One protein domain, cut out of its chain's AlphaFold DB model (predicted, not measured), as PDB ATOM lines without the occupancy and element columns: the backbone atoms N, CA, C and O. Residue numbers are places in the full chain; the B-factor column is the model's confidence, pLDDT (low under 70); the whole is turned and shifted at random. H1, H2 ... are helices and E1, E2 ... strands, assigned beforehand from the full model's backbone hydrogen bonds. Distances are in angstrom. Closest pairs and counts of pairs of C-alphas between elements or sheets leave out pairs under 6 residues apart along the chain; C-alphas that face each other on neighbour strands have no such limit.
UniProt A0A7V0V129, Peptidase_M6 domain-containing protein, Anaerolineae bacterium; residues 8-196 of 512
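What this domain is: This is residues 8 to 196 of the 512 residues of the protein "Peptidase_M6 domain-containing protein" of Anaerolineae bacterium (UniProt A0A7V0V129). H3 and H5 cross as the core of a compact helical body; H2 packs on H3, H4 on the first part of H5, and H6 on its last part. H1 and E1 lie beyond H2, on the side away from H3, and H7 and H8 complete the opposite side of the body. The printed part has 189 residues, mostly helix, in the order H1 E1 H2 H3 H4 H5 H6 H7 H8; the radius of gyration of the C-alphas is 16.6 A and the spans are 45 by 37 by 28 A.

Where its parts are: Find C-alpha 11 at (-56.063, -4.081, -7.830), where H1 begins, residues 11 to 18. E1, residues 23 to 25, follows, then H2, residues 43 to 60, 26.1 A long. Next come H3, residues 66 to 79, 19.4 A, H4, residues 86 to 95, and H5, residues 107 to 123, 23.9 A. H6, residues 127 to 134, and H7, residues 140 to 150, lead to H8, residues 157 to 170, 19.7 A, which ends at C-alpha 170 (-25.585, -18.775, 10.903).

How they stand to each other: Begin at the hub, H5: it touches H3 at a steep tilt of 65 degrees, closest C-alphas Gly 71 and Tyr 114, 4.2 A. H4 touches H5 about perpendicular, 73 degrees, at Tyr 92 and Glu 108, 4.1 A. H2 touches H3 at His 50 and Ala 73, 4.3 A. Every O i to N i+4 pair is within hydrogen-bond range in H4 to H8, against 3 of 4 in H1, 13 of 14 in H2 and 8 of 10 in H3.

The domain as a whole: The farthest C-alphas, of Tyr 17 and Ser 174, are 50.4 A apart. The printed part has no cut; the links E1 to H2 and H4 to H5 are long. Val 16 is under 70 in pLDDT.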
ATOM      1  N   TYR A   8     -52.239   1.064   1.351       88.62
ATOM      2  CA  TYR A   8     -52.597  -0.147   0.615       88.62
ATOM      3  C   TYR A   8     -52.771   0.139  -0.886       88.62
ATOM      4  O   TYR A   8     -53.260   1.209  -1.297       88.62
ATOM      5  N   PHE A   9     -52.440  -0.856  -1.695       88.00
ATOM      6  CA  PHE A   9     -52.841  -1.049  -3.078       88.00
ATOM      7  C   PHE A   9     -53.958  -2.100  -3.135       88.00
ATOM      8  O   PHE A   9     -53.970  -3.069  -2.387       88.00
ATOM      9  N   TRP A  10     -54.953  -1.885  -3.998       82.44
ATOM     10  CA  TRP A  10     -56.030  -2.856  -4.208       82.44
ATOM     11  C   TRP A  10     -56.401  -2.899  -5.688       82.44
ATOM     12  O   TRP A  10     -57.103  -2.011  -6.192       82.44
ATOM     13  N   ALA A  11     -55.915  -3.926  -6.385       77.06
ATOM     14  CA  ALA A  11     -56.063  -4.081  -7.830       77.06
ATOM     15  C   ALA A  11     -57.530  -4.029  -8.285       77.06
ATOM     16  O   ALA A  11     -57.885  -3.233  -9.157       77.06
ATOM     17  N   THR A  12     -58.420  -4.766  -7.613       70.81
ATOM     18  CA  THR A  12     -59.849  -4.824  -7.955       70.81
ATOM     19  C   THR A  12     -60.509  -3.446  -7.945       70.81
ATOM     20  O   THR A  12     -61.309  -3.128  -8.826       70.81
ATOM     21  N   MET A  13     -60.173  -2.572  -6.991       74.56
ATOM     22  CA  MET A  13     -60.708  -1.206  -6.998       74.56
ATOM     23  C   MET A  13     -60.187  -0.362  -8.138       74.56
ATOM     24  O   MET A  13     -60.943   0.439  -8.698       74.56
ATOM     25  N   ASN A  14     -58.929  -0.557  -8.494       74.31
ATOM     26  CA  ASN A  14     -58.285   0.180  -9.560       74.31
ATOM     27  C   ASN A  14     -58.863  -0.202 -10.928       74.31
ATOM     28  O   ASN A  14     -59.197   0.694 -11.706       74.31
ATOM     29  N   GLU A  15     -59.085  -1.492 -11.181       71.06
ATOM     30  CA  GLU A  15     -59.594  -1.987 -12.464       71.06
ATOM     31  C   GLU A  15     -61.119  -1.929 -12.586       71.06
ATOM     32  O   GLU A  15     -61.658  -1.410 -13.565       71.06
ATOM     33  N   VAL A  16     -61.839  -2.440 -11.585       69.94
ATOM     34  CA  VAL A  16     -63.293  -2.640 -11.678       69.94
ATOM     35  C   VAL A  16     -64.052  -1.356 -11.359       69.94
ATOM     36  O   VAL A  16     -65.077  -1.063 -11.980       69.94
ATOM     37  N   TYR A  17     -63.570  -0.575 -10.388       71.81
ATOM     38  CA  TYR A  17     -64.326   0.557  -9.847       71.81
ATOM     39  C   TYR A  17     -63.800   1.932 -10.279       71.81
ATOM     40  O   TYR A  17     -64.599   2.870 -10.382       71.81
ATOM     41  N   ALA A  18     -62.493   2.087 -10.522       74.19
ATOM     42  CA  ALA A  18     -61.873   3.404 -10.690       74.19
ATOM     43  C   ALA A  18     -61.228   3.679 -12.064       74.19
ATOM     44  O   ALA A  18     -61.015   4.862 -12.378       74.19
ATOM     45  N   ASP A  19     -60.945   2.638 -12.859       80.88
ATOM     46  CA  ASP A  19     -60.237   2.693 -14.153       80.88
ATOM     47  C   ASP A  19     -58.961   3.558 -14.069       80.88
ATOM     48  O   ASP A  19     -58.777   4.533 -14.810       80.88
ATOM     49  N   ARG A  20     -58.147   3.314 -13.030       82.31
ATOM     50  CA  ARG A  20     -56.867   3.999 -12.752       82.31
ATOM     51  C   ARG A  20     -56.092   3.300 -11.633       82.31
ATOM     52  O   ARG A  20     -56.704   2.832 -10.681       82.31
ATOM     53  N   ASN A  21     -54.763   3.400 -11.659       83.25
ATOM     54  CA  ASN A  21     -53.914   2.963 -10.545       83.25
ATOM     55  C   ASN A  21     -54.021   3.950  -9.373       83.25
ATOM     56  O   ASN A  21     -53.763   5.149  -9.531       83.25
ATOM     57  N   ILE A  22     -54.411   3.446  -8.203       87.62
ATOM     58  CA  ILE A  22     -54.526   4.205  -6.954       87.62
ATOM     59  C   ILE A  22     -53.720   3.497  -5.874       87.62
ATOM     60  O   ILE A  22     -53.882   2.300  -5.650       87.62
ATOM     61  N   ILE A  23     -52.908   4.288  -5.176       90.38
ATOM     62  CA  ILE A  23     -52.279   3.927  -3.910       90.38
ATOM     63  C   ILE A  23     -52.916   4.793  -2.831       90.38
ATOM     64  O   ILE A  23     -53.032   6.017  -2.988       90.38
ATOM     65  N   HIS A  24     -53.334   4.166  -1.740       90.25
ATOM     66  CA  HIS A  24     -53.904   4.849  -0.590       90.25
ATOM     67  C   HIS A  24     -52.835   4.963   0.482       90.25
ATOM     68  O   HIS A  24     -52.198   3.975   0.812       90.25
ATOM     69  N   ILE A  25     -52.647   6.160   1.036       92.38
ATOM     70  CA  ILE A  25     -51.705   6.393   2.134       92.38
ATOM     71  C   ILE A  25     -52.446   7.102   3.260       92.38
ATOM     72  O   ILE A  25     -53.154   8.093   3.037       92.38
ATOM     73  N   ASP A  26     -52.271   6.604   4.477       89.00
ATOM     74  CA  ASP A  26     -52.759   7.265   5.671       89.00
ATOM     75  C   ASP A  26     -52.014   8.588   5.913       89.00
ATOM     76  O   ASP A  26     -50.804   8.720   5.754       89.00
ATOM     77  N   SER A  27     -52.760   9.607   6.329       88.94
ATOM     78  CA  SER A  27     -52.215  10.953   6.552       88.94
ATOM     79  C   SER A  27     -51.981  11.272   8.030       88.94
ATOM     80  O   SER A  27     -51.568  12.387   8.373       88.94
ATOM     81  N   TYR A  28     -52.245  10.322   8.933       89.88
ATOM     82  CA  TYR A  28     -52.105  10.537  10.365       89.88
ATOM     83  C   TYR A  28     -50.640  10.757  10.755       89.88
ATOM     84  O   TYR A  28     -49.752   9.984  10.412       89.88
ATOM     85  N   ASP A  29     -50.370  11.818  11.518       91.19
ATOM     86  CA  ASP A  29     -49.039  12.088  12.084       91.19
ATOM     87  C   ASP A  29     -47.896  12.174  11.040       91.19
ATOM     88  O   ASP A  29     -46.740  11.853  11.318       91.19
ATOM     89  N   TRP A  30     -48.221  12.655   9.832       91.88
ATOM     90  CA  TRP A  30     -47.307  12.799   8.687       91.88
ATOM     91  C   TRP A  30     -45.927  13.353   9.052       91.88
ATOM     92  O   TRP A  30     -44.901  12.780   8.707       91.88
ATOM     93  N   ALA A  31     -45.888  14.446   9.819       93.19
ATOM     94  CA  ALA A  31     -44.649  15.144  10.156       93.19
ATOM     95  C   ALA A  31     -43.663  14.329  11.016       93.19
ATOM     96  O   ALA A  31     -42.480  14.659  11.022       93.19
ATOM     97  N   ASN A  32     -44.120  13.296  11.732       94.44
ATOM     98  CA  ASN A  32     -43.262  12.441  12.562       94.44
ATOM     99  C   ASN A  32     -42.907  11.105  11.888       94.44
ATOM    100  O   ASN A  32     -42.333  10.229  12.543       94.44
ATOM    101  N   ARG A  33     -43.261  10.955  10.605       93.44
ATOM    102  CA  ARG A  33     -43.191   9.698   9.849       93.44
ATOM    103  C   ARG A  33     -42.507   9.816   8.484       93.44
ATOM    104  O   ARG A  33     -42.378   8.813   7.798       93.44
ATOM    105  N   ILE A  34     -42.080  11.027   8.113       93.69
ATOM    106  CA  ILE A  34     -41.338  11.299   6.878       93.69
ATOM    107  C   ILE A  34     -39.898  11.732   7.159       93.69
ATOM    108  O   ILE A  34     -39.627  12.543   8.053       93.69
ATOM    109  N   GLY A  35     -38.973  11.240   6.346       93.75
ATOM    110  CA  GLY A  35     -37.551  11.543   6.406       93.75
ATOM    111  C   GLY A  35     -36.796  10.874   7.567       93.75
ATOM    112  O   GLY A  35     -37.373  10.151   8.371       93.75
ATOM    113  N   PRO A  36     -35.482  11.132   7.684       92.94
ATOM    114  CA  PRO A  36     -34.591  10.367   8.567       92.94
ATOM    115  C   PRO A  36     -34.628  10.760  10.051       92.94
ATOM    116  O   PRO A  36     -34.217   9.984  10.905       92.94
ATOM    117  N   ASN A  37     -35.039  11.989  10.384       93.38
ATOM    118  CA  ASN A  37     -34.837  12.579  11.718       93.38
ATOM    119  C   ASN A  37     -36.156  12.767  12.477       93.38
ATOM    120  O   ASN A  37     -36.427  13.844  13.015       93.38
ATOM    121  N   VAL A  38     -36.992  11.735  12.474       94.38
ATOM    122  CA  VAL A  38     -38.326  11.750  13.084       94.38
ATOM    123  C   VAL A  38     -38.535  10.516  13.963       94.38
ATOM    124  O   VAL A  38     -37.653   9.672  14.076       94.38
ATOM    125  N   ALA A  39     -39.682  10.432  14.639       90.94
ATOM    126  CA  ALA A  39     -39.962   9.342  15.573       90.94
ATOM    127  C   ALA A  39     -40.096   7.975  14.879       90.94
ATOM    128  O   ALA A  39     -39.736   6.963  15.474       90.94
ATOM    129  N   ARG A  40     -40.611   7.953  13.644       88.50
ATOM    130  CA  ARG A  40     -40.709   6.759  12.790       88.50
ATOM    131  C   ARG A  40     -40.141   7.081  11.403       88.50
ATOM    132  O   ARG A  40     -40.912   7.455  10.524       88.50
ATOM    133  N   PRO A  41     -38.811   7.073  11.235       92.06
ATOM    134  CA  PRO A  41     -38.173   7.483   9.990       92.06
ATOM    135  C   PRO A  41     -38.672   6.703   8.777       92.06
ATOM    136  O   PRO A  41     -38.903   5.506   8.888       92.06
ATOM    137  N   PHE A  42     -38.820   7.400   7.650       94.19
ATOM    138  CA  PHE A  42     -39.153   6.845   6.331       94.19
ATOM    139  C   PHE A  42     -40.412   5.975   6.221       94.19
ATOM    140  O   PHE A  42     -40.607   5.354   5.185       94.19
ATOM    141  N   LEU A  43     -41.283   5.945   7.236       92.06
ATOM    142  CA  LEU A  43     -42.449   5.060   7.248       92.06
ATOM    143  C   LEU A  43     -43.307   5.241   5.993       92.06
ATOM    144  O   LEU A  43     -43.611   4.271   5.316       92.06
ATOM    145  N   TYR A  44     -43.692   6.479   5.667       94.06
ATOM    146  CA  TYR A  44     -44.570   6.704   4.517       94.06
ATOM    147  C   TYR A  44     -43.841   6.602   3.183       94.06
ATOM    148  O   TYR A  44     -44.457   6.226   2.192       94.06
ATOM    149  N   GLU A  45     -42.550   6.918   3.127       95.25
ATOM    150  CA  GLU A  45     -41.755   6.702   1.922       95.25
ATOM    151  C   GLU A  45     -41.564   5.210   1.612       95.25
ATOM    152  O   GLU A  45     -41.698   4.825   0.451       95.25
ATOM    153  N   GLY A  46     -41.319   4.391   2.640       94.88
ATOM    154  CA  GLY A  46     -41.270   2.931   2.563       94.88
ATOM    155  C   GLY A  46     -42.612   2.351   2.138       94.88
ATOM    156  O   GLY A  46     -42.670   1.678   1.118       94.88
ATOM    157  N   THR A  47     -43.707   2.732   2.807       94.56
ATOM    158  CA  THR A  47     -45.060   2.307   2.412       94.56
ATOM    159  C   THR A  47     -45.381   2.694   0.968       94.56
ATOM    160  O   THR A  47     -45.906   1.886   0.224       94.56
ATOM    161  N   ILE A  48     -45.042   3.902   0.507       95.44
ATOM    162  CA  ILE A  48     -45.272   4.264  -0.902       95.44
ATOM    163  C   ILE A  48     -44.461   3.375  -1.852       95.44
ATOM    164  O   ILE A  48     -44.959   3.059  -2.928       95.44
ATOM    165  N   ALA A  49     -43.224   3.015  -1.499       97.19
ATOM    166  CA  ALA A  49     -42.419   2.109  -2.313       97.19
ATOM    167  C   ALA A  49     -43.039   0.705  -2.369       97.19
ATOM    168  O   ALA A  49     -43.147   0.175  -3.467       97.19
ATOM    169  N   HIS A  50     -43.502   0.190  -1.225       96.56
ATOM    170  CA  HIS A  50     -44.235  -1.075  -1.084       96.56
ATOM    171  C   HIS A  50     -45.465  -1.115  -1.990       96.56
ATOM    172  O   HIS A  50     -45.528  -1.880  -2.942       96.56
ATOM    173  N   GLU A  51     -46.398  -0.180  -1.801       96.00
ATOM    174  CA  GLU A  51     -47.651  -0.175  -2.567       96.00
ATOM    175  C   GLU A  51     -47.457   0.123  -4.060       96.00
ATOM    176  O   GLU A  51     -48.312  -0.188  -4.891       96.00
ATOM    177  N   TYR A  52     -46.368   0.808  -4.418       95.69
ATOM    178  CA  TYR A  52     -46.045   1.054  -5.819       95.69
ATOM    179  C   TYR A  52     -45.405  -0.154  -6.488       95.69
ATOM    180  O   TYR A  52     -45.558  -0.306  -7.698       95.69
ATOM    181  N   GLU A  53     -44.716  -0.996  -5.723       96.69
ATOM    182  CA  GLU A  53     -44.211  -2.272  -6.201       96.69
ATOM    183  C   GLU A  53     -45.376  -3.195  -6.568       96.69
ATOM    184  O   GLU A  53     -45.436  -3.561  -7.737       96.69
ATOM    185  N   HIS A  54     -46.388  -3.375  -5.707       94.94
ATOM    186  CA  HIS A  54     -47.600  -4.133  -6.066       94.94
ATOM    187  C   HIS A  54     -48.240  -3.642  -7.369       94.94
ATOM    188  O   HIS A  54     -48.675  -4.421  -8.211       94.94
ATOM    189  N   ALA A  55     -48.289  -2.321  -7.575       93.25
ATOM    190  CA  ALA A  55     -48.844  -1.748  -8.799       93.25
ATOM    191  C   ALA A  55     -48.001  -2.040 -10.054       93.25
ATOM    192  O   ALA A  55     -48.544  -2.025 -11.158       93.25
ATOM    193  N   ILE A  56     -46.685  -2.222  -9.906       94.50
ATOM    194  CA  ILE A  56     -45.785  -2.645 -10.987       94.50
ATOM    195  C   ILE A  56     -45.941  -4.144 -11.209       94.50
ATOM    196  O   ILE A  56     -46.139  -4.553 -12.347       94.50
ATOM    197  N   HIS A  57     -45.867  -4.936 -10.143       94.38
ATOM    198  CA  HIS A  57     -45.922  -6.385 -10.215       94.38
ATOM    199  C   HIS A  57     -47.233  -6.843 -10.836       94.38
ATOM    200  O   HIS A  57     -47.207  -7.532 -11.842       94.38
ATOM    201  N   TYR A  58     -48.362  -6.299 -10.385       90.69
ATOM    202  CA  TYR A  58     -49.678  -6.598 -10.944       90.69
ATOM    203  C   TYR A  58     -49.821  -6.282 -12.449       90.69
ATOM    204  O   TYR A  58     -50.557  -6.962 -13.157       90.69
ATOM    205  N   ASP A  59     -49.138  -5.252 -12.969       90.94
ATOM    206  CA  ASP A  59     -49.159  -4.928 -14.413       90.94
ATOM    207  C   ASP A  59     -48.357  -5.941 -15.250       90.94
ATOM    208  O   ASP A  59     -48.574  -6.065 -16.458       90.94
ATOM    209  N   HIS A  60     -47.426  -6.652 -14.614       93.94
ATOM    210  CA  HIS A  60     -46.534  -7.615 -15.246       93.94
ATOM    211  C   HIS A  60     -46.997  -9.062 -15.031       93.94
ATOM    212  O   HIS A  60     -47.115  -9.793 -16.013       93.94
ATOM    213  N   ASP A  61     -47.306  -9.444 -13.794       92.69
ATOM    214  CA  ASP A  61     -47.734 -10.774 -13.365       92.69
ATOM    215  C   ASP A  61     -48.822 -10.679 -12.266       92.69
ATOM    216  O   ASP A  61     -48.520 -10.583 -11.077       92.69
ATOM    217  N   PRO A  62     -50.114 -10.599 -12.638       86.69
ATOM    218  CA  PRO A  62     -51.205 -10.339 -11.693       86.69
ATOM    219  C   PRO A  62     -51.604 -11.536 -10.817       86.69
ATOM    220  O   PRO A  62     -52.438 -11.353  -9.927       86.69
ATOM    221  N   ASP A  63     -51.095 -12.741 -11.090       85.75
ATOM    222  CA  ASP A  63     -51.428 -13.984 -10.382       85.75
ATOM    223  C   ASP A  63     -50.254 -14.603  -9.599       85.75
ATOM    224  O   ASP A  63     -50.327 -15.765  -9.185       85.75
ATOM    225  N   GLU A  64     -49.195 -13.826  -9.351       90.25
ATOM    226  CA  GLU A  64     -48.077 -14.231  -8.496       90.25
ATOM    227  C   GLU A  64     -48.554 -14.478  -7.036       90.25
ATOM    228  O   GLU A  64     -49.355 -13.699  -6.506       90.25
ATOM    229  N   PRO A  65     -48.097 -15.541  -6.338       87.75
ATOM    230  CA  PRO A  65     -48.524 -15.846  -4.982       87.75
ATOM    231  C   PRO A  65     -48.029 -14.803  -3.978       87.75
ATOM    232  O   PRO A  65     -46.903 -14.305  -4.060       87.75
ATOM    233  N   SER A  66     -48.843 -14.566  -2.949       88.31
ATOM    234  CA  SER A  66     -48.645 -13.513  -1.945       88.31
ATOM    235  C   SER A  66     -47.251 -13.483  -1.307       88.31
ATOM    236  O   SER A  66     -46.730 -12.408  -1.048       88.31
ATOM    237  N   TRP A  67     -46.608 -14.633  -1.074       91.62
ATOM    238  CA  TRP A  67     -45.273 -14.670  -0.462       91.62
ATOM    239  C   TRP A  67     -44.169 -14.112  -1.378       91.62
ATOM    240  O   TRP A  67     -43.178 -13.560  -0.897       91.62
ATOM    241  N   VAL A  68     -44.320 -14.215  -2.703       95.19
ATOM    242  CA  VAL A  68     -43.401 -13.572  -3.651       95.19
ATOM    243  C   VAL A  68     -43.747 -12.093  -3.770       95.19
ATOM    244  O   VAL A  68     -42.843 -11.267  -3.641       95.19
ATOM    245  N   ASP A  69     -45.030 -11.770  -3.967       94.62
ATOM    246  CA  ASP A  69     -45.513 -10.397  -4.168       94.62
ATOM    247  C   ASP A  69     -45.188  -9.494  -2.967       94.62
ATOM    248  O   ASP A  69     -44.460  -8.512  -3.094       94.62
ATOM    249  N   GLU A  70     -45.590  -9.887  -1.759       95.00
ATOM    250  CA  GLU A  70     -45.332  -9.114  -0.538       95.00
ATOM    251  C   GLU A  70     -43.839  -9.071  -0.183       95.00
ATOM    252  O   GLU A  70     -43.333  -8.062   0.312       95.00
ATOM    253  N   GLY A  71     -43.092 -10.138  -0.492       96.94
ATOM    254  CA  GLY A  71     -41.637 -10.151  -0.342       96.94
ATOM    255  C   GLY A  71     -40.936  -9.148  -1.267       96.94
ATOM    256  O   GLY A  71     -39.958  -8.510  -0.860       96.94
ATOM    257  N   MET A  72     -41.412  -8.997  -2.509       97.38
ATOM    258  CA  MET A  72     -40.903  -7.998  -3.456       97.38
ATOM    259  C   MET A  72     -41.287  -6.580  -3.035       97.38
ATOM    260  O   MET A  72     -40.439  -5.679  -3.087       97.38
ATOM    261  N   ALA A  73     -42.514  -6.396  -2.553       96.81
ATOM    262  CA  ALA A  73     -43.004  -5.119  -2.064       96.81
ATOM    263  C   ALA A  73     -42.201  -4.620  -0.850       96.81
ATOM    264  O   ALA A  73     -41.687  -3.492  -0.872       96.81
ATOM    265  N   ASP A  74     -41.931  -5.486   0.132       96.31
ATOM    266  CA  ASP A  74     -41.041  -5.170   1.258       96.31
ATOM    267  C   ASP A  74     -39.603  -4.875   0.767       96.31
ATOM    268  O   ASP A  74     -38.916  -3.968   1.261       96.31
ATOM    269  N   LEU A  75     -39.124  -5.600  -0.255       98.00
ATOM    270  CA  LEU A  75     -37.806  -5.369  -0.854       98.00
ATOM    271  C   LEU A  75     -37.701  -3.994  -1.534       98.00
ATOM    272  O   LEU A  75     -36.617  -3.390  -1.540       98.00
ATOM    273  N   ALA A  76     -38.796  -3.452  -2.068       97.75
ATOM    274  CA  ALA A  76     -38.806  -2.151  -2.730       97.75
ATOM    275  C   ALA A  76     -38.429  -1.004  -1.786       97.75
ATOM    276  O   ALA A  76     -37.680  -0.105  -2.192       97.75
ATOM    277  N   GLY A  77     -38.871  -1.045  -0.525       95.69
ATOM    278  CA  GLY A  77     -38.488  -0.063   0.495       95.69
ATOM    279  C   GLY A  77     -36.971  -0.015   0.703       95.69
ATOM    280  O   GLY A  77     -36.354   1.062   0.678       95.69
ATOM    281  N   TYR A  78     -36.345  -1.190   0.787       96.69
ATOM    282  CA  TYR A  78     -34.891  -1.325   0.872       96.69
ATOM    283  C   TYR A  78     -34.190  -0.803  -0.392       96.69
ATOM    284  O   TYR A  78     -33.274   0.020  -0.298       96.69
ATOM    285  N   LEU A  79     -34.643  -1.207  -1.583       96.81
ATOM    286  CA  LEU A  79     -34.059  -0.782  -2.864       96.81
ATOM    287  C   LEU A  79     -34.186   0.731  -3.107       96.81
ATOM    288  O   LEU A  79     -33.320   1.331  -3.752       96.81
ATOM    289  N   ALA A  80     -35.231   1.362  -2.570       96.75
ATOM    290  CA  ALA A  80     -35.423   2.810  -2.592       96.75
ATOM    291  C   ALA A  80     -34.525   3.563  -1.589       96.75
ATOM    292  O   ALA A  80     -34.411   4.791  -1.662       96.75
ATOM    293  N   GLY A  81     -33.833   2.843  -0.701       95.50
ATOM    294  CA  GLY A  81     -32.876   3.392   0.259       95.50
ATOM    295  C   GLY A  81     -33.489   3.799   1.597       95.50
ATOM    296  O   GLY A  81     -32.905   4.637   2.289       95.50
ATOM    297  N   TYR A  82     -34.644   3.236   1.962       95.12
ATOM    298  CA  TYR A  82     -35.326   3.527   3.230       95.12
ATOM    299  C   TYR A  82     -34.936   2.586   4.377       95.12
ATOM    300  O   TYR A  82     -35.272   2.868   5.524       95.12
ATOM    301  N   GLY A  83     -34.125   1.563   4.091       93.75
ATOM    302  CA  GLY A  83     -33.600   0.617   5.076       93.75
ATOM    303  C   GLY A  83     -34.355  -0.708   5.086       93.75
ATOM    304  O   GLY A  83     -35.160  -0.974   4.198       93.75
ATOM    305  N   HIS A  84     -34.037  -1.548   6.068       95.31
ATOM    306  CA  HIS A  84     -34.706  -2.822   6.302       95.31
ATOM    307  C   HIS A  84     -35.994  -2.613   7.116       95.31
ATOM    308  O   HIS A  84     -36.012  -1.801   8.046       95.31
ATOM    309  N   GLU A  85     -37.048  -3.386   6.834       92.12
ATOM    310  CA  GLU A  85     -38.269  -3.392   7.649       92.12
ATOM    311  C   GLU A  85     -38.053  -4.181   8.947       92.12
ATOM    312  O   GLU A  85     -38.409  -5.352   9.096       92.12
ATOM    313  N   ALA A  86     -37.429  -3.517   9.924       93.44
ATOM    314  CA  ALA A  86     -36.928  -4.162  11.136       93.44
ATOM    315  C   ALA A  86     -38.005  -4.906  11.943       93.44
ATOM    316  O   ALA A  86     -37.710  -5.887  12.624       93.44
ATOM    317  N   GLY A  87     -39.258  -4.443  11.881       93.69
ATOM    318  CA  GLY A  87     -40.380  -5.104  12.546       93.69
ATOM    319  C   GLY A  87     -40.692  -6.476  11.957       93.69
ATOM    320  O   GLY A  87     -40.840  -7.429  12.719       93.69
ATOM    321  N   HIS A  88     -40.738  -6.585  10.631       95.75
ATOM    322  CA  HIS A  88     -41.033  -7.835   9.929       95.75
ATOM    323  C   HIS A  88     -39.927  -8.865  10.201       95.75
ATOM    324  O   HIS A  88     -40.181  -9.959  10.708       95.75
ATOM    325  N   ILE A  89     -38.666  -8.455  10.024       97.44
ATOM    326  CA  ILE A  89     -37.488  -9.302  10.269       97.44
ATOM    327  C   ILE A  89     -37.445  -9.783  11.726       97.44
ATOM    328  O   ILE A  89     -37.237 -10.967  11.991       97.44
ATOM    329  N   ALA A  90     -37.656  -8.882  12.692       96.56
ATOM    330  CA  ALA A  90     -37.654  -9.226  14.113       96.56
ATOM    331  C   ALA A  90     -38.749 -10.242  14.473       96.56
ATOM    332  O   ALA A  90     -38.494 -11.156  15.263       96.56
ATOM    333  N   TYR A  91     -39.951 -10.100  13.900       94.69
ATOM    334  CA  TYR A  91     -41.039 -11.057  14.092       94.69
ATOM    335  C   TYR A  91     -40.676 -12.421  13.519       94.69
ATOM    336  O   TYR A  91     -40.776 -13.404  14.251       94.69
ATOM    337  N   TYR A  92     -40.140 -12.488  12.299       95.75
ATOM    338  CA  TYR A  92     -39.658 -13.754  11.752       95.75
ATOM    339  C   TYR A  92     -38.579 -14.389  12.640       95.75
ATOM    340  O   TYR A  92     -38.713 -15.549  13.011       95.75
ATOM    341  N   MET A  93     -37.569 -13.651  13.120       94.56
ATOM    342  CA  MET A  93     -36.542 -14.225  14.015       94.56
ATOM    343  C   MET A  93     -37.143 -14.902  15.259       94.56
ATOM    344  O   MET A  93     -36.600 -15.900  15.757       94.56
ATOM    345  N   VAL A  94     -38.265 -14.388  15.768       87.00
ATOM    346  CA  VAL A  94     -38.993 -14.935  16.923       87.00
ATOM    347  C   VAL A  94     -39.978 -16.039  16.542       87.00
ATOM    348  O   VAL A  94     -40.091 -16.992  17.309       87.00
ATOM    349  N   TYR A  95     -40.639 -15.945  15.387       85.06
ATOM    350  CA  TYR A  95     -41.727 -16.816  14.922       85.06
ATOM    351  C   TYR A  95     -41.367 -17.651  13.674       85.06
ATOM    352  O   TYR A  95     -42.254 -18.133  12.986       85.06
ATOM    353  N   HIS A  96     -40.075 -17.908  13.443       86.44
ATOM    354  CA  HIS A  96     -39.440 -18.542  12.264       86.44
ATOM    355  C   HIS A  96     -39.882 -19.970  11.884       86.44
ATOM    356  O   HIS A  96     -39.198 -20.644  11.118       86.44
ATOM    357  N   ARG A  97     -40.950 -20.495  12.484       81.94
ATOM    358  CA  ARG A  97     -41.493 -21.839  12.212       81.94
ATOM    359  C   ARG A  97     -42.687 -21.787  11.253       81.94
ATOM    360  O   ARG A  97     -43.453 -22.748  11.201       81.94
ATOM    361  N   THR A  98     -42.867 -20.647  10.595       82.62
ATOM    362  CA  THR A  98     -43.873 -20.400   9.566       82.62
ATOM    363  C   THR A  98     -43.381 -20.928   8.207       82.62
ATOM    364  O   THR A  98     -42.166 -21.041   8.019       82.62
ATOM    365  N   PRO A  99     -44.282 -21.417   7.340       87.62
ATOM    366  CA  PRO A  99     -43.950 -21.861   5.989       87.62
ATOM    367  C   PRO A  99     -43.783 -20.706   4.993       87.62
ATOM    368  O   PRO A  99     -44.737 -19.990   4.723       87.62
ATOM    369  N   LEU A 100     -42.629 -20.647   4.319       92.25
ATOM    370  CA  LEU A 100     -42.345 -19.616   3.309       92.25
ATOM    371  C   LEU A 100     -43.391 -19.563   2.183       92.25
ATOM    372  O   LEU A 100     -43.716 -18.492   1.693       92.25
ATOM    373  N   THR A 101     -43.901 -20.719   1.751       88.69
ATOM    374  CA  THR A 101     -44.777 -20.823   0.571       88.69
ATOM    375  C   THR A 101     -46.265 -20.852   0.919       88.69
ATOM    376  O   THR A 101     -47.079 -21.214   0.078       88.69
ATOM    377  N   VAL A 102     -46.649 -20.586   2.170       81.25
ATOM    378  CA  VAL A 102     -48.063 -20.534   2.571       81.25
ATOM    379  C   VAL A 102     -48.283 -19.260   3.363       81.25
ATOM    380  O   VAL A 102     -47.913 -19.177   4.528       81.25
ATOM    381  N   TRP A 103     -48.924 -18.289   2.722       83.44
ATOM    382  CA  TRP A 103     -49.101 -16.956   3.277       83.44
ATOM    383  C   TRP A 103     -50.108 -16.925   4.435       83.44
ATOM    384  O   TRP A 103     -51.293 -17.204   4.248       83.44
ATOM    385  N   GLY A 104     -49.644 -16.559   5.630       78.56
ATOM    386  CA  GLY A 104     -50.474 -16.333   6.818       78.56
ATOM    387  C   GLY A 104     -50.868 -14.869   7.061       78.56
ATOM    388  O   GLY A 104     -51.770 -14.608   7.861       78.56
ATOM    389  N   GLY A 105     -50.213 -13.910   6.395       84.50
ATOM    390  CA  GLY A 105     -50.464 -12.467   6.537       84.50
ATOM    391  C   GLY A 105     -50.001 -11.843   7.865       84.50
ATOM    392  O   GLY A 105     -50.367 -10.705   8.180       84.50
ATOM    393  N   GLY A 106     -49.228 -12.568   8.677       87.31
ATOM    394  CA  GLY A 106     -48.566 -12.069   9.879       87.31
ATOM    395  C   GLY A 106     -47.262 -11.331   9.561       87.31
ATOM    396  O   GLY A 106     -46.708 -11.443   8.475       87.31
ATOM    397  N   LEU A 107     -46.722 -10.577  10.528       91.94
ATOM    398  CA  LEU A 107     -45.460  -9.838  10.328       91.94
ATOM    399  C   LEU A 107     -44.267 -10.779  10.083       91.94
ATOM    400  O   LEU A 107     -43.266 -10.376   9.499       91.94
ATOM    401  N   GLU A 108     -44.354 -12.011  10.575       91.62
ATOM    402  CA  GLU A 108     -43.406 -13.087  10.323       91.62
ATOM    403  C   GLU A 108     -43.426 -13.583   8.873       91.62
ATOM    404  O   GLU A 108     -42.345 -13.863   8.360       91.62
ATOM    405  N   ASP A 109     -44.591 -13.614   8.215       92.25
ATOM    406  CA  ASP A 109     -44.738 -13.976   6.798       92.25
ATOM    407  C   ASP A 109     -44.094 -12.906   5.900       92.25
ATOM    408  O   ASP A 109     -43.304 -13.216   5.006       92.25
ATOM    409  N   TYR A 110     -44.342 -11.624   6.206       96.12
ATOM    410  CA  TYR A 110     -43.635 -10.501   5.578       96.12
ATOM    411  C   TYR A 110     -42.120 -10.620   5.793       96.12
ATOM    412  O   TYR A 110     -41.331 -10.531   4.855       96.12
ATOM    413  N   GLY A 111     -41.698 -10.879   7.035       97.06
ATOM    414  CA  GLY A 111     -40.285 -10.951   7.400       97.06
ATOM    415  C   GLY A 111     -39.531 -12.075   6.698       97.06
ATOM    416  O   GLY A 111     -38.396 -11.868   6.267       97.06
ATOM    417  N   GLU A 112     -40.132 -13.257   6.579       96.44
ATOM    418  CA  GLU A 112     -39.506 -14.390   5.901       96.44
ATOM    419  C   GLU A 112     -39.450 -14.204   4.388       96.44
ATOM    420  O   GLU A 112     -38.394 -14.419   3.788       96.44
ATOM    421  N   SER A 113     -40.541 -13.712   3.803       97.25
ATOM    422  CA  SER A 113     -40.652 -13.423   2.376       97.25
ATOM    423  C   SER A 113     -39.645 -12.352   1.966       97.25
ATOM    424  O   SER A 113     -38.833 -12.567   1.064       97.25
ATOM    425  N   TYR A 114     -39.584 -11.246   2.711       98.19
ATOM    426  CA  TYR A 114     -38.578 -10.203   2.535       98.19
ATOM    427  C   TYR A 114     -37.148 -10.754   2.592       98.19
ATOM    428  O   TYR A 114     -36.328 -10.465   1.718       98.19
ATOM    429  N   LEU A 115     -36.823 -11.546   3.620       98.31
ATOM    430  CA  LEU A 115     -35.478 -12.099   3.782       98.31
ATOM    431  C   LEU A 115     -35.113 -13.050   2.646       98.31
ATOM    432  O   LEU A 115     -33.957 -13.072   2.224       98.31
ATOM    433  N   PHE A 116     -36.067 -13.824   2.137       98.31
ATOM    434  CA  PHE A 116     -35.836 -14.684   0.987       98.31
ATOM    435  C   PHE A 116     -35.562 -13.863  -0.284       98.31
ATOM    436  O   PHE A 116     -34.565 -14.112  -0.968       98.31
ATOM    437  N   GLN A 117     -36.326 -12.799  -0.546       98.25
ATOM    438  CA  GLN A 117     -36.071 -11.921  -1.696       98.25
ATOM    439  C   GLN A 117     -34.760 -11.134  -1.558       98.25
ATOM    440  O   GLN A 117     -34.012 -10.989  -2.531       98.25
ATOM    441  N   LEU A 118     -34.409 -10.688  -0.349       98.25
ATOM    442  CA  LEU A 118     -33.103 -10.094  -0.057       98.25
ATOM    443  C   LEU A 118     -31.969 -11.102  -0.303       98.25
ATOM    444  O   LEU A 118     -30.950 -10.765  -0.910       98.25
ATOM    445  N   TYR A 119     -32.155 -12.356   0.113       98.19
ATOM    446  CA  TYR A 119     -31.195 -13.429  -0.116       98.19
ATOM    447  C   TYR A 119     -30.971 -13.676  -1.611       98.19
ATOM    448  O   TYR A 119     -29.815 -13.759  -2.048       98.19
ATOM    449  N   LEU A 120     -32.046 -13.732  -2.405       97.75
ATOM    450  CA  LEU A 120     -31.973 -13.834  -3.862       97.75
ATOM    451  C   LEU A 120     -31.247 -12.631  -4.469       97.75
ATOM    452  O   LEU A 120     -30.297 -12.819  -5.230       97.75
ATOM    453  N   LEU A 121     -31.613 -11.407  -4.077       97.50
ATOM    454  CA  LEU A 121     -30.972 -10.175  -4.540       97.50
ATOM    455  C   LEU A 121     -29.449 -10.231  -4.357       97.50
ATOM    456  O   LEU A 121     -28.691  -9.939  -5.286       97.50
ATOM    457  N   GLU A 122     -28.975 -10.600  -3.176       96.56
ATOM    458  CA  GLU A 122     -27.551 -10.518  -2.845       96.56
ATOM    459  C   GLU A 122     -26.743 -11.697  -3.407       96.56
ATOM    460  O   GLU A 122     -25.608 -11.534  -3.875       96.56
ATOM    461  N   ASN A 123     -27.333 -12.892  -3.441       96.19
ATOM    462  CA  ASN A 123     -26.618 -14.115  -3.802       96.19
ATOM    463  C   ASN A 123     -26.806 -14.527  -5.276       96.19
ATOM    464  O   ASN A 123     -25.941 -15.223  -5.831       96.19
ATOM    465  N   PHE A 124     -27.854 -14.040  -5.949       95.31
ATOM    466  CA  PHE A 124     -28.257 -14.458  -7.294       95.31
ATOM    467  C   PHE A 124     -28.526 -13.255  -8.203       95.31
ATOM    468  O   PHE A 124     -29.546 -12.592  -8.135       95.31
ATOM    469  N   GLY A 125     -27.583 -12.943  -9.098       92.44
ATOM    470  CA  GLY A 125     -27.787 -11.974 -10.189       92.44
ATOM    471  C   GLY A 125     -28.031 -10.495  -9.818       92.44
ATOM    472  O   GLY A 125     -27.808  -9.632 -10.680       92.44
ATOM    473  N   GLY A 126     -28.308 -10.133  -8.559       95.31
ATOM    474  CA  GLY A 126     -28.503  -8.738  -8.140       95.31
ATOM    475  C   GLY A 126     -29.845  -8.157  -8.578       95.31
ATOM    476  O   GLY A 126     -30.757  -8.896  -8.935       95.31
ATOM    477  N   PRO A 127     -29.944  -6.818  -8.685       95.69
ATOM    478  CA  PRO A 127     -31.165  -6.151  -9.144       95.69
ATOM    479  C   PRO A 127     -31.658  -6.600 -10.530       95.69
ATOM    480  O   PRO A 127     -32.814  -6.389 -10.873       95.69
ATOM    481  N   ALA A 128     -30.778  -7.183 -11.354       97.50
ATOM    482  CA  ALA A 128     -31.170  -7.748 -12.641       97.50
ATOM    483  C   ALA A 128     -32.006  -9.026 -12.485       97.50
ATOM    484  O   ALA A 128     -32.905  -9.226 -13.290       97.50
ATOM    485  N   PHE A 129     -31.709  -9.851 -11.478       97.06
ATOM    486  CA  PHE A 129     -32.473 -11.059 -11.168       97.06
ATOM    487  C   PHE A 129     -33.850 -10.692 -10.626       97.06
ATOM    488  O   PHE A 129     -34.841 -11.135 -11.178       97.06
ATOM    489  N   ILE A 130     -33.902  -9.790  -9.639       97.06
ATOM    490  CA  ILE A 130     -35.164  -9.308  -9.057       97.06
ATOM    491  C   ILE A 130     -36.090  -8.726 -10.128       97.06
ATOM    492  O   ILE A 130     -37.247  -9.110 -10.204       97.06
ATOM    493  N   ARG A 131     -35.572  -7.874 -11.027       96.50
ATOM    494  CA  ARG A 131     -36.379  -7.363 -12.146       96.50
ATOM    495  C   ARG A 131     -36.907  -8.479 -13.047       96.50
ATOM    496  O   ARG A 131     -38.025  -8.379 -13.516       96.50
ATOM    497  N   ALA A 132     -36.079  -9.476 -13.342       97.44
ATOM    498  CA  ALA A 132     -36.480 -10.563 -14.222       97.44
ATOM    499  C   ALA A 132     -37.507 -11.494 -13.565       97.44
ATOM    500  O   ALA A 132     -38.286 -12.099 -14.284       97.44
ATOM    501  N   LEU A 133     -37.506 -11.583 -12.230       96.50
ATOM    502  CA  LEU A 133     -38.510 -12.315 -11.470       96.50
ATOM    503  C   LEU A 133     -39.868 -11.594 -11.497       96.50
ATOM    504  O   LEU A 133     -40.848 -12.243 -11.795       96.50
ATOM    505  N   VAL A 134     -39.909 -10.260 -11.366       96.56
ATOM    506  CA  VAL A 134     -41.152  -9.466 -11.566       96.56
ATOM    507  C   VAL A 134     -41.729  -9.600 -12.992       96.56
ATOM    508  O   VAL A 134     -42.911  -9.381 -13.213       96.56
ATOM    509  N   ASP A 135     -40.889  -9.912 -13.986       96.25
ATOM    510  CA  ASP A 135     -41.288 -10.128 -15.389       96.25
ATOM    511  C   ASP A 135     -41.608 -11.610 -15.710       96.25
ATOM    512  O   ASP A 135     -41.901 -11.942 -16.867       96.25
ATOM    513  N   GLU A 136     -41.450 -12.524 -14.751       96.62
ATOM    514  CA  GLU A 136     -41.734 -13.948 -14.935       96.62
ATOM    515  C   GLU A 136     -43.252 -14.177 -14.940       96.62
ATOM    516  O   GLU A 136     -44.006 -13.361 -14.443       96.62
ATOM    517  N   GLN A 137     -43.724 -15.216 -15.630       95.44
ATOM    518  CA  GLN A 137     -45.169 -15.515 -15.750       95.44
ATOM    519  C   GLN A 137     -45.504 -16.884 -15.156       95.44
ATOM    520  O   GLN A 137     -46.554 -17.464 -15.430       95.44
ATOM    521  N   ALA A 138     -44.514 -17.502 -14.522       94.12
ATOM    522  CA  ALA A 138     -44.653 -18.749 -13.815       94.12
ATOM    523  C   ALA A 138     -44.559 -18.433 -12.331       94.12
ATOM    524  O   ALA A 138     -43.626 -17.767 -11.903       94.12
ATOM    525  N   ASN A 139     -45.480 -18.999 -11.571       90.69
ATOM    526  CA  ASN A 139     -45.756 -18.519 -10.228       90.69
ATOM    527  C   ASN A 139     -44.868 -19.235  -9.198       90.69
ATOM    528  O   ASN A 139     -44.498 -20.412  -9.366       90.69
ATOM    529  N   GLY A 140     -44.529 -18.532  -8.122       92.25
ATOM    530  CA  GLY A 140     -43.856 -19.055  -6.940       92.25
ATOM    531  C   GLY A 140     -42.538 -19.760  -7.261       92.25
ATOM    532  O   GLY A 140     -41.624 -19.223  -7.896       92.25
ATOM    533  N   ILE A 141     -42.432 -21.015  -6.819       94.44
ATOM    534  CA  ILE A 141     -41.233 -21.851  -6.993       94.44
ATOM    535  C   ILE A 141     -40.828 -21.960  -8.470       94.44
ATOM    536  O   ILE A 141     -39.644 -21.846  -8.798       94.44
ATOM    537  N   ALA A 142     -41.798 -22.164  -9.367       94.25
ATOM    538  CA  ALA A 142     -41.522 -22.373 -10.785       94.25
ATOM    539  C   ALA A 142     -40.887 -21.130 -11.428       94.25
ATOM    540  O   ALA A 142     -39.949 -21.263 -12.221       94.25
ATOM    541  N   GLY A 143     -41.350 -19.935 -11.055       95.69
ATOM    542  CA  GLY A 143     -40.779 -18.677 -11.526       95.69
ATOM    543  C   GLY A 143     -39.334 -18.487 -11.083       95.69
ATOM    544  O   GLY A 143     -38.443 -18.203 -11.890       95.69
ATOM    545  N   ILE A 144     -39.052 -18.759  -9.809       96.75
ATOM    546  CA  ILE A 144     -37.693 -18.673  -9.263       96.75
ATOM    547  C   ILE A 144     -36.756 -19.674  -9.946       96.75
ATOM    548  O   ILE A 144     -35.643 -19.304 -10.328       96.75
ATOM    549  N   GLU A 145     -37.183 -20.920 -10.159       96.94
ATOM    550  CA  GLU A 145     -36.375 -21.924 -10.861       96.94
ATOM    551  C   GLU A 145     -36.099 -21.542 -12.322       96.94
ATOM    552  O   GLU A 145     -34.964 -21.693 -12.798       96.94
ATOM    553  N   ASN A 146     -37.089 -20.974 -13.019       97.38
ATOM    554  CA  ASN A 146     -36.908 -20.437 -14.369       97.38
ATOM    555  C   ASN A 146     -35.829 -19.348 -14.388       97.38
ATOM    556  O   ASN A 146     -34.913 -19.396 -15.221       97.38
ATOM    557  N   GLN A 147     -35.875 -18.406 -13.444       97.62
ATOM    558  CA  GLN A 147     -34.901 -17.317 -13.365       97.62
ATOM    559  C   GLN A 147     -33.513 -17.794 -12.927       97.62
ATOM    560  O   GLN A 147     -32.503 -17.358 -13.490       97.62
ATOM    561  N   LEU A 148     -33.417 -18.753 -12.004       96.56
ATOM    562  CA  LEU A 148     -32.147 -19.401 -11.658       96.56
ATOM    563  C   LEU A 148     -31.489 -19.999 -12.907       96.56
ATOM    564  O   LEU A 148     -30.322 -19.705 -13.195       96.56
ATOM    565  N   ALA A 149     -32.245 -20.770 -13.690       97.25
ATOM    566  CA  ALA A 149     -31.761 -21.364 -14.929       97.25
ATOM    567  C   ALA A 149     -31.378 -20.299 -15.973       97.25
ATOM    568  O   ALA A 149     -30.313 -20.402 -16.596       97.25
ATOM    569  N   ALA A 150     -32.190 -19.249 -16.137       97.44
ATOM    570  CA  ALA A 150     -31.942 -18.154 -17.078       97.44
ATOM    571  C   ALA A 150     -30.654 -17.377 -16.756       97.44
ATOM    572  O   ALA A 150     -29.911 -16.990 -17.665       97.44
ATOM    573  N   PHE A 151     -30.335 -17.210 -15.471       96.56
ATOM    574  CA  PHE A 151     -29.098 -16.577 -15.005       96.56
ATOM    575  C   PHE A 151     -27.898 -17.542 -14.948       96.56
ATOM    576  O   PHE A 151     -26.789 -17.132 -14.591       96.56
ATOM    577  N   GLY A 152     -28.082 -18.797 -15.371       95.81
ATOM    578  CA  GLY A 152     -27.023 -19.799 -15.490       95.81
ATOM    579  C   GLY A 152     -26.660 -20.489 -14.177       95.81
ATOM    580  O   GLY A 152     -25.561 -21.039 -14.062       95.81
ATOM    581  N   TYR A 153     -27.549 -20.454 -13.185       94.12
ATOM    582  CA  TYR A 153     -27.423 -21.242 -11.967       94.12
ATOM    583  C   TYR A 153     -27.974 -22.658 -12.198       94.12
ATOM    584  O   TYR A 153     -28.938 -22.868 -12.927       94.12
ATOM    585  N   HIS A 154     -27.313 -23.651 -11.604       91.19
ATOM    586  CA  HIS A 154     -27.671 -25.069 -11.706       91.19
ATOM    587  C   HIS A 154     -27.946 -25.616 -10.304       91.19
ATOM    588  O   HIS A 154     -27.188 -26.438  -9.798       91.19
ATOM    589  N   THR A 155     -28.970 -25.060  -9.667       91.38
ATOM    590  CA  THR A 155     -29.404 -25.338  -8.294       91.38
ATOM    591  C   THR A 155     -30.929 -25.380  -8.309       91.38
ATOM    592  O   THR A 155     -31.518 -24.633  -9.097       91.38
ATOM    593  N   SER A 156     -31.550 -26.255  -7.522       94.19
ATOM    594  CA  SER A 156     -33.014 -26.267  -7.381       94.19
ATOM    595  C   SER A 156     -33.486 -25.204  -6.390       94.19
ATOM    596  O   SER A 156     -32.671 -24.615  -5.669       94.19
ATOM    597  N   PHE A 157     -34.801 -24.986  -6.330       95.62
ATOM    598  CA  PHE A 157     -35.409 -24.232  -5.236       95.62
ATOM    599  C   PHE A 157     -35.076 -24.843  -3.863       95.62
ATOM    600  O   PHE A 157     -34.670 -24.129  -2.952       95.62
ATOM    601  N   ASP A 158     -35.145 -26.169  -3.730       94.75
ATOM    602  CA  ASP A 158     -34.860 -26.863  -2.464       94.75
ATOM    603  C   ASP A 158     -33.435 -26.599  -1.958       94.75
ATOM    604  O   ASP A 158     -33.227 -26.343  -0.771       94.75
ATOM    605  N   ASP A 159     -32.450 -26.595  -2.866       93.88
ATOM    606  CA  ASP A 159     -31.054 -26.294  -2.531       93.88
ATOM    607  C   ASP A 159     -30.914 -24.865  -1.973       93.88
ATOM    608  O   ASP A 159     -30.244 -24.647  -0.959       93.88
ATOM    609  N   ILE A 160     -31.551 -23.879  -2.621       95.56
ATOM    610  CA  ILE A 160     -31.466 -22.477  -2.185       95.56
ATOM    611  C   ILE A 160     -32.260 -22.231  -0.909       95.56
ATOM    612  O   ILE A 160     -31.812 -21.461  -0.065       95.56
ATOM    613  N   TYR A 161     -33.399 -22.899  -0.739       96.56
ATOM    614  CA  TYR A 161     -34.209 -22.824   0.465       96.56
ATOM    615  C   TYR A 161     -33.429 -23.400   1.652       96.56
ATOM    616  O   TYR A 161     -33.318 -22.766   2.706       96.56
ATOM    617  N   ARG A 162     -32.777 -24.553   1.469       95.56
ATOM    618  CA  ARG A 162     -31.870 -25.122   2.466       95.56
ATOM    619  C   ARG A 162     -30.749 -24.141   2.813       95.56
ATOM    620  O   ARG A 162     -30.510 -23.890   3.994       95.56
ATOM    621  N   ASP A 163     -30.059 -23.565   1.831       95.69
ATOM    622  CA  ASP A 163     -28.964 -22.620   2.099       95.69
ATOM    623  C   ASP A 163     -29.451 -21.327   2.772       95.69
ATOM    624  O   ASP A 163     -28.776 -20.806   3.663       95.69
ATOM    625  N   TRP A 164     -30.642 -20.846   2.421       97.25
ATOM    626  CA  TRP A 164     -31.284 -19.686   3.034       97.25
ATOM    627  C   TRP A 164     -31.671 -19.931   4.500       97.25
ATOM    628  O   TRP A 164     -31.353 -19.111   5.363       97.25
ATOM    629  N   THR A 165     -32.262 -21.083   4.832       96.50
ATOM    630  CA  THR A 165     -32.557 -21.432   6.239       96.50
ATOM    631  C   THR A 165     -31.275 -21.530   7.073       96.50
ATOM    632  O   THR A 165     -31.217 -21.073   8.220       96.50
ATOM    633  N   VAL A 166     -30.187 -22.041   6.485       95.56
ATOM    634  CA  VAL A 166     -28.856 -22.023   7.106       95.56
ATOM    635  C   VAL A 166     -28.341 -20.588   7.265       95.56
ATOM    636  O   VAL A 166     -27.791 -20.268   8.321       95.56
ATOM    637  N   ALA A 167     -28.511 -19.724   6.260       95.69
ATOM    638  CA  ALA A 167     -28.105 -18.319   6.298       95.69
ATOM    639  C   ALA A 167     -28.821 -17.547   7.416       95.69
ATOM    640  O   ALA A 167     -28.157 -16.851   8.180       95.69
ATOM    641  N   ASN A 168     -30.128 -17.754   7.593       95.81
ATOM    642  CA  ASN A 168     -30.919 -17.149   8.673       95.81
ATOM    643  C   ASN A 168     -30.453 -17.568  10.076       95.81
ATOM    644  O   ASN A 168     -30.620 -16.821  11.042       95.81
ATOM    645  N   TYR A 169     -29.879 -18.768  10.208       92.62
ATOM    646  CA  TYR A 169     -29.360 -19.266  11.481       92.62
ATOM    647  C   TYR A 169     -27.904 -18.864  11.746       92.62
ATOM    648  O   TYR A 169     -27.568 -18.482  12.869       92.62
ATOM    649  N   LEU A 170     -27.022 -19.013  10.751       88.88
ATOM    650  CA  LEU A 170     -25.585 -18.775  10.903       88.88
ATOM    651  C   LEU A 170     -25.202 -17.306  10.788       88.88
ATOM    652  O   LEU A 170     -24.261 -16.904  11.471       88.88
ATOM    653  N   ASP A 171     -25.855 -16.601   9.867       86.75
ATOM    654  CA  ASP A 171     -25.502 -15.288   9.341       86.75
ATOM    655  C   ASP A 171     -23.988 -15.034   9.264       86.75
ATOM    656  O   ASP A 171     -23.350 -14.448  10.144       86.75
ATOM    657  N   ALA A 172     -23.370 -15.532   8.194       84.31
ATOM    658  CA  ALA A 172     -21.953 -15.336   7.931       84.31
ATOM    659  C   ALA A 172     -21.738 -14.396   6.730       84.31
ATOM    660  O   ALA A 172     -21.455 -14.894   5.637       84.31
ATOM    661  N   PRO A 173     -21.729 -13.056   6.912       82.06
ATOM    662  CA  PRO A 173     -21.573 -12.085   5.818       82.06
ATOM    663  C   PRO A 173     -20.350 -12.323   4.924       82.06
ATOM    664  O   PRO A 173     -20.382 -12.140   3.713       82.06
ATOM    665  N   SER A 174     -19.247 -12.827   5.492       81.75
ATOM    666  CA  SER A 174     -18.043 -13.190   4.718       81.75
ATOM    667  C   SER A 174     -18.241 -14.332   3.709       81.75
ATOM    668  O   SER A 174     -17.355 -14.595   2.897       81.75
ATOM    669  N   LEU A 175     -19.357 -15.049   3.818       82.56
ATOM    670  CA  LEU A 175     -19.760 -16.150   2.959       82.56
ATOM    671  C   LEU A 175     -20.950 -15.778   2.071       82.56
ATOM    672  O   LEU A 175     -21.345 -16.629   1.282       82.56
ATOM    673  N   ALA A 176     -21.497 -14.567   2.175       85.38
ATOM    674  CA  ALA A 176     -22.553 -14.073   1.302       85.38
ATOM    675  C   ALA A 176     -22.025 -13.742  -0.107       85.38
ATOM    676  O   ALA A 176     -20.815 -13.759  -0.380       85.38
ATOM    677  N   GLY A 177     -22.954 -13.447  -1.008       82.38
ATOM    678  CA  GLY A 177     -22.674 -12.951  -2.343       82.38
ATOM    679  C   GLY A 177     -22.459 -14.043  -3.386       82.38
ATOM    680  O   GLY A 177     -22.293 -15.234  -3.114       82.38
ATOM    681  N   ARG A 178     -22.399 -13.615  -4.650       77.75
ATOM    682  CA  ARG A 178     -22.452 -14.499  -5.836       77.75
ATOM    683  C   ARG A 178     -21.368 -15.577  -5.906       77.75
ATOM    684  O   ARG A 178     -21.572 -16.600  -6.564       77.75
ATOM    685  N   SER A 179     -20.215 -15.326  -5.288       71.50
ATOM    686  CA  SER A 179     -19.070 -16.246  -5.218       71.50
ATOM    687  C   SER A 179     -18.842 -16.849  -3.830       71.50
ATOM    688  O   SER A 179     -17.881 -17.599  -3.656       71.50
ATOM    689  N   GLY A 180     -19.648 -16.459  -2.841       71.44
ATOM    690  CA  GLY A 180     -19.602 -16.988  -1.486       71.44
ATOM    691  C   GLY A 180     -20.261 -18.363  -1.385       71.44
ATOM    692  O   GLY A 180     -20.752 -18.910  -2.371       71.44
ATOM    693  N   ALA A 181     -20.270 -18.924  -0.176       82.56
ATOM    694  CA  ALA A 181     -21.047 -20.128   0.120       82.56
ATOM    695  C   ALA A 181     -22.552 -19.833   0.271       82.56
ATOM    696  O   ALA A 181     -23.318 -20.770   0.436       82.56
ATOM    697  N   ARG A 182     -22.946 -18.550   0.212       91.88
ATOM    698  CA  ARG A 182     -24.313 -18.030   0.320       91.88
ATOM    699  C   ARG A 182     -24.975 -18.395   1.647       91.88
ATOM    700  O   ARG A 182     -26.128 -18.793   1.692       91.88
ATOM    701  N   LEU A 183     -24.214 -18.272   2.735       91.56
ATOM    702  CA  LEU A 183     -24.645 -18.620   4.097       91.56
ATOM    703  C   LEU A 183     -24.818 -17.374   4.983       91.56
ATOM    704  O   LEU A 183     -24.458 -17.388   6.160       91.56
ATOM    705  N   GLY A 184     -25.285 -16.274   4.397       92.88
ATOM    706  CA  GLY A 184     -25.533 -15.012   5.089       92.88
ATOM    707  C   GLY A 184     -25.938 -13.908   4.119       92.88
ATOM    708  O   GLY A 184     -26.101 -14.161   2.918       92.88
ATOM    709  N   TYR A 185     -26.026 -12.695   4.653       95.25
ATOM    710  CA  TYR A 185     -26.399 -11.487   3.922       95.25
ATOM    711  C   TYR A 185     -25.199 -10.536   3.765       95.25
ATOM    712  O   TYR A 185     -24.277 -10.522   4.581       95.25
ATOM    713  N   GLU A 186     -25.164  -9.766   2.678       93.38
ATOM    714  CA  GLU A 186     -24.169  -8.710   2.454       93.38
ATOM    715  C   GLU A 186     -24.542  -7.417   3.191       93.38
ATOM    716  O   GLU A 186     -23.644  -6.714   3.666       93.38
ATOM    717  N   SER A 187     -25.835  -7.084   3.262       94.50
ATOM    718  CA  SER A 187     -26.312  -5.812   3.824       94.50
ATOM    719  C   SER A 187     -26.973  -5.898   5.198       94.50
ATOM    720  O   SER A 187     -27.115  -4.860   5.840       94.50
ATOM    721  N   LEU A 188     -27.299  -7.102   5.669       95.31
ATOM    722  CA  LEU A 188     -27.933  -7.346   6.963       95.31
ATOM    723  C   LEU A 188     -26.998  -8.151   7.876       95.31
ATOM    724  O   LEU A 188     -26.430  -9.147   7.449       95.31
ATOM    725  N   ASP A 189     -26.881  -7.735   9.138       94.44
ATOM    726  CA  ASP A 189     -26.253  -8.525  10.204       94.44
ATOM    727  C   ASP A 189     -27.350  -9.062  11.150       94.44
ATOM    728  O   ASP A 189     -28.292  -8.342  11.498       94.44
ATOM    729  N   ILE A 190     -27.218 -10.297  11.633       93.81
ATOM    730  CA  ILE A 190     -28.153 -10.973  12.539       93.81
ATOM    731  C   ILE A 190     -27.375 -11.522  13.752       93.81
ATOM    732  O   ILE A 190     -26.538 -12.417  13.616       93.81
ATOM    733  N   PRO A 191     -27.662 -11.069  14.988       94.38
ATOM    734  CA  PRO A 191     -28.612 -10.022  15.359       94.38
ATOM    735  C   PRO A 191     -28.054  -8.601  15.152       94.38
ATOM    736  O   PRO A 191     -26.860  -8.358  15.342       94.38
ATOM    737  N   SER A 192     -28.936  -7.638  14.890       95.31
ATOM    738  CA  SER A 192     -28.612  -6.209  14.769       95.31
ATOM    739  C   SER A 192     -29.785  -5.320  15.205       95.31
ATOM    740  O   SER A 192     -30.806  -5.816  15.685       95.31
ATOM    741  N   ASP A 193     -29.650  -3.998  15.061       93.81
ATOM    742  CA  ASP A 193     -30.763  -3.066  15.291       93.81
ATOM    743  C   ASP A 193     -31.940  -3.347  14.333       93.81
ATOM    744  O   ASP A 193     -33.095  -3.240  14.749       93.81
ATOM    745  N   ASP A 194     -31.654  -3.818  13.111       94.69
ATOM    746  CA  ASP A 194     -32.651  -4.204  12.103       94.69
ATOM    747  C   ASP A 194     -33.350  -5.536  12.426       94.69
ATOM    748  O   ASP A 194     -34.346  -5.886  11.807       94.69
ATOM    749  N   THR A 195     -32.886  -6.273  13.440       96.38
ATOM    750  CA  THR A 195     -33.573  -7.465  13.968       96.38
ATOM    751  C   THR A 195     -34.090  -7.265  15.393       96.38
ATOM    752  O   THR A 195     -34.488  -8.222  16.061       96.38
ATOM    753  N   TRP A 196     -34.027  -6.030  15.910       96.56
ATOM    754  CA  TRP A 196     -34.263  -5.686  17.323       96.56
ATOM    755  C   TRP A 196     -33.392  -6.481  18.310       96.56
ATOM    756  O   TRP A 196     -33.745  -6.668  19.477       96.56
TER     757      TRP A 196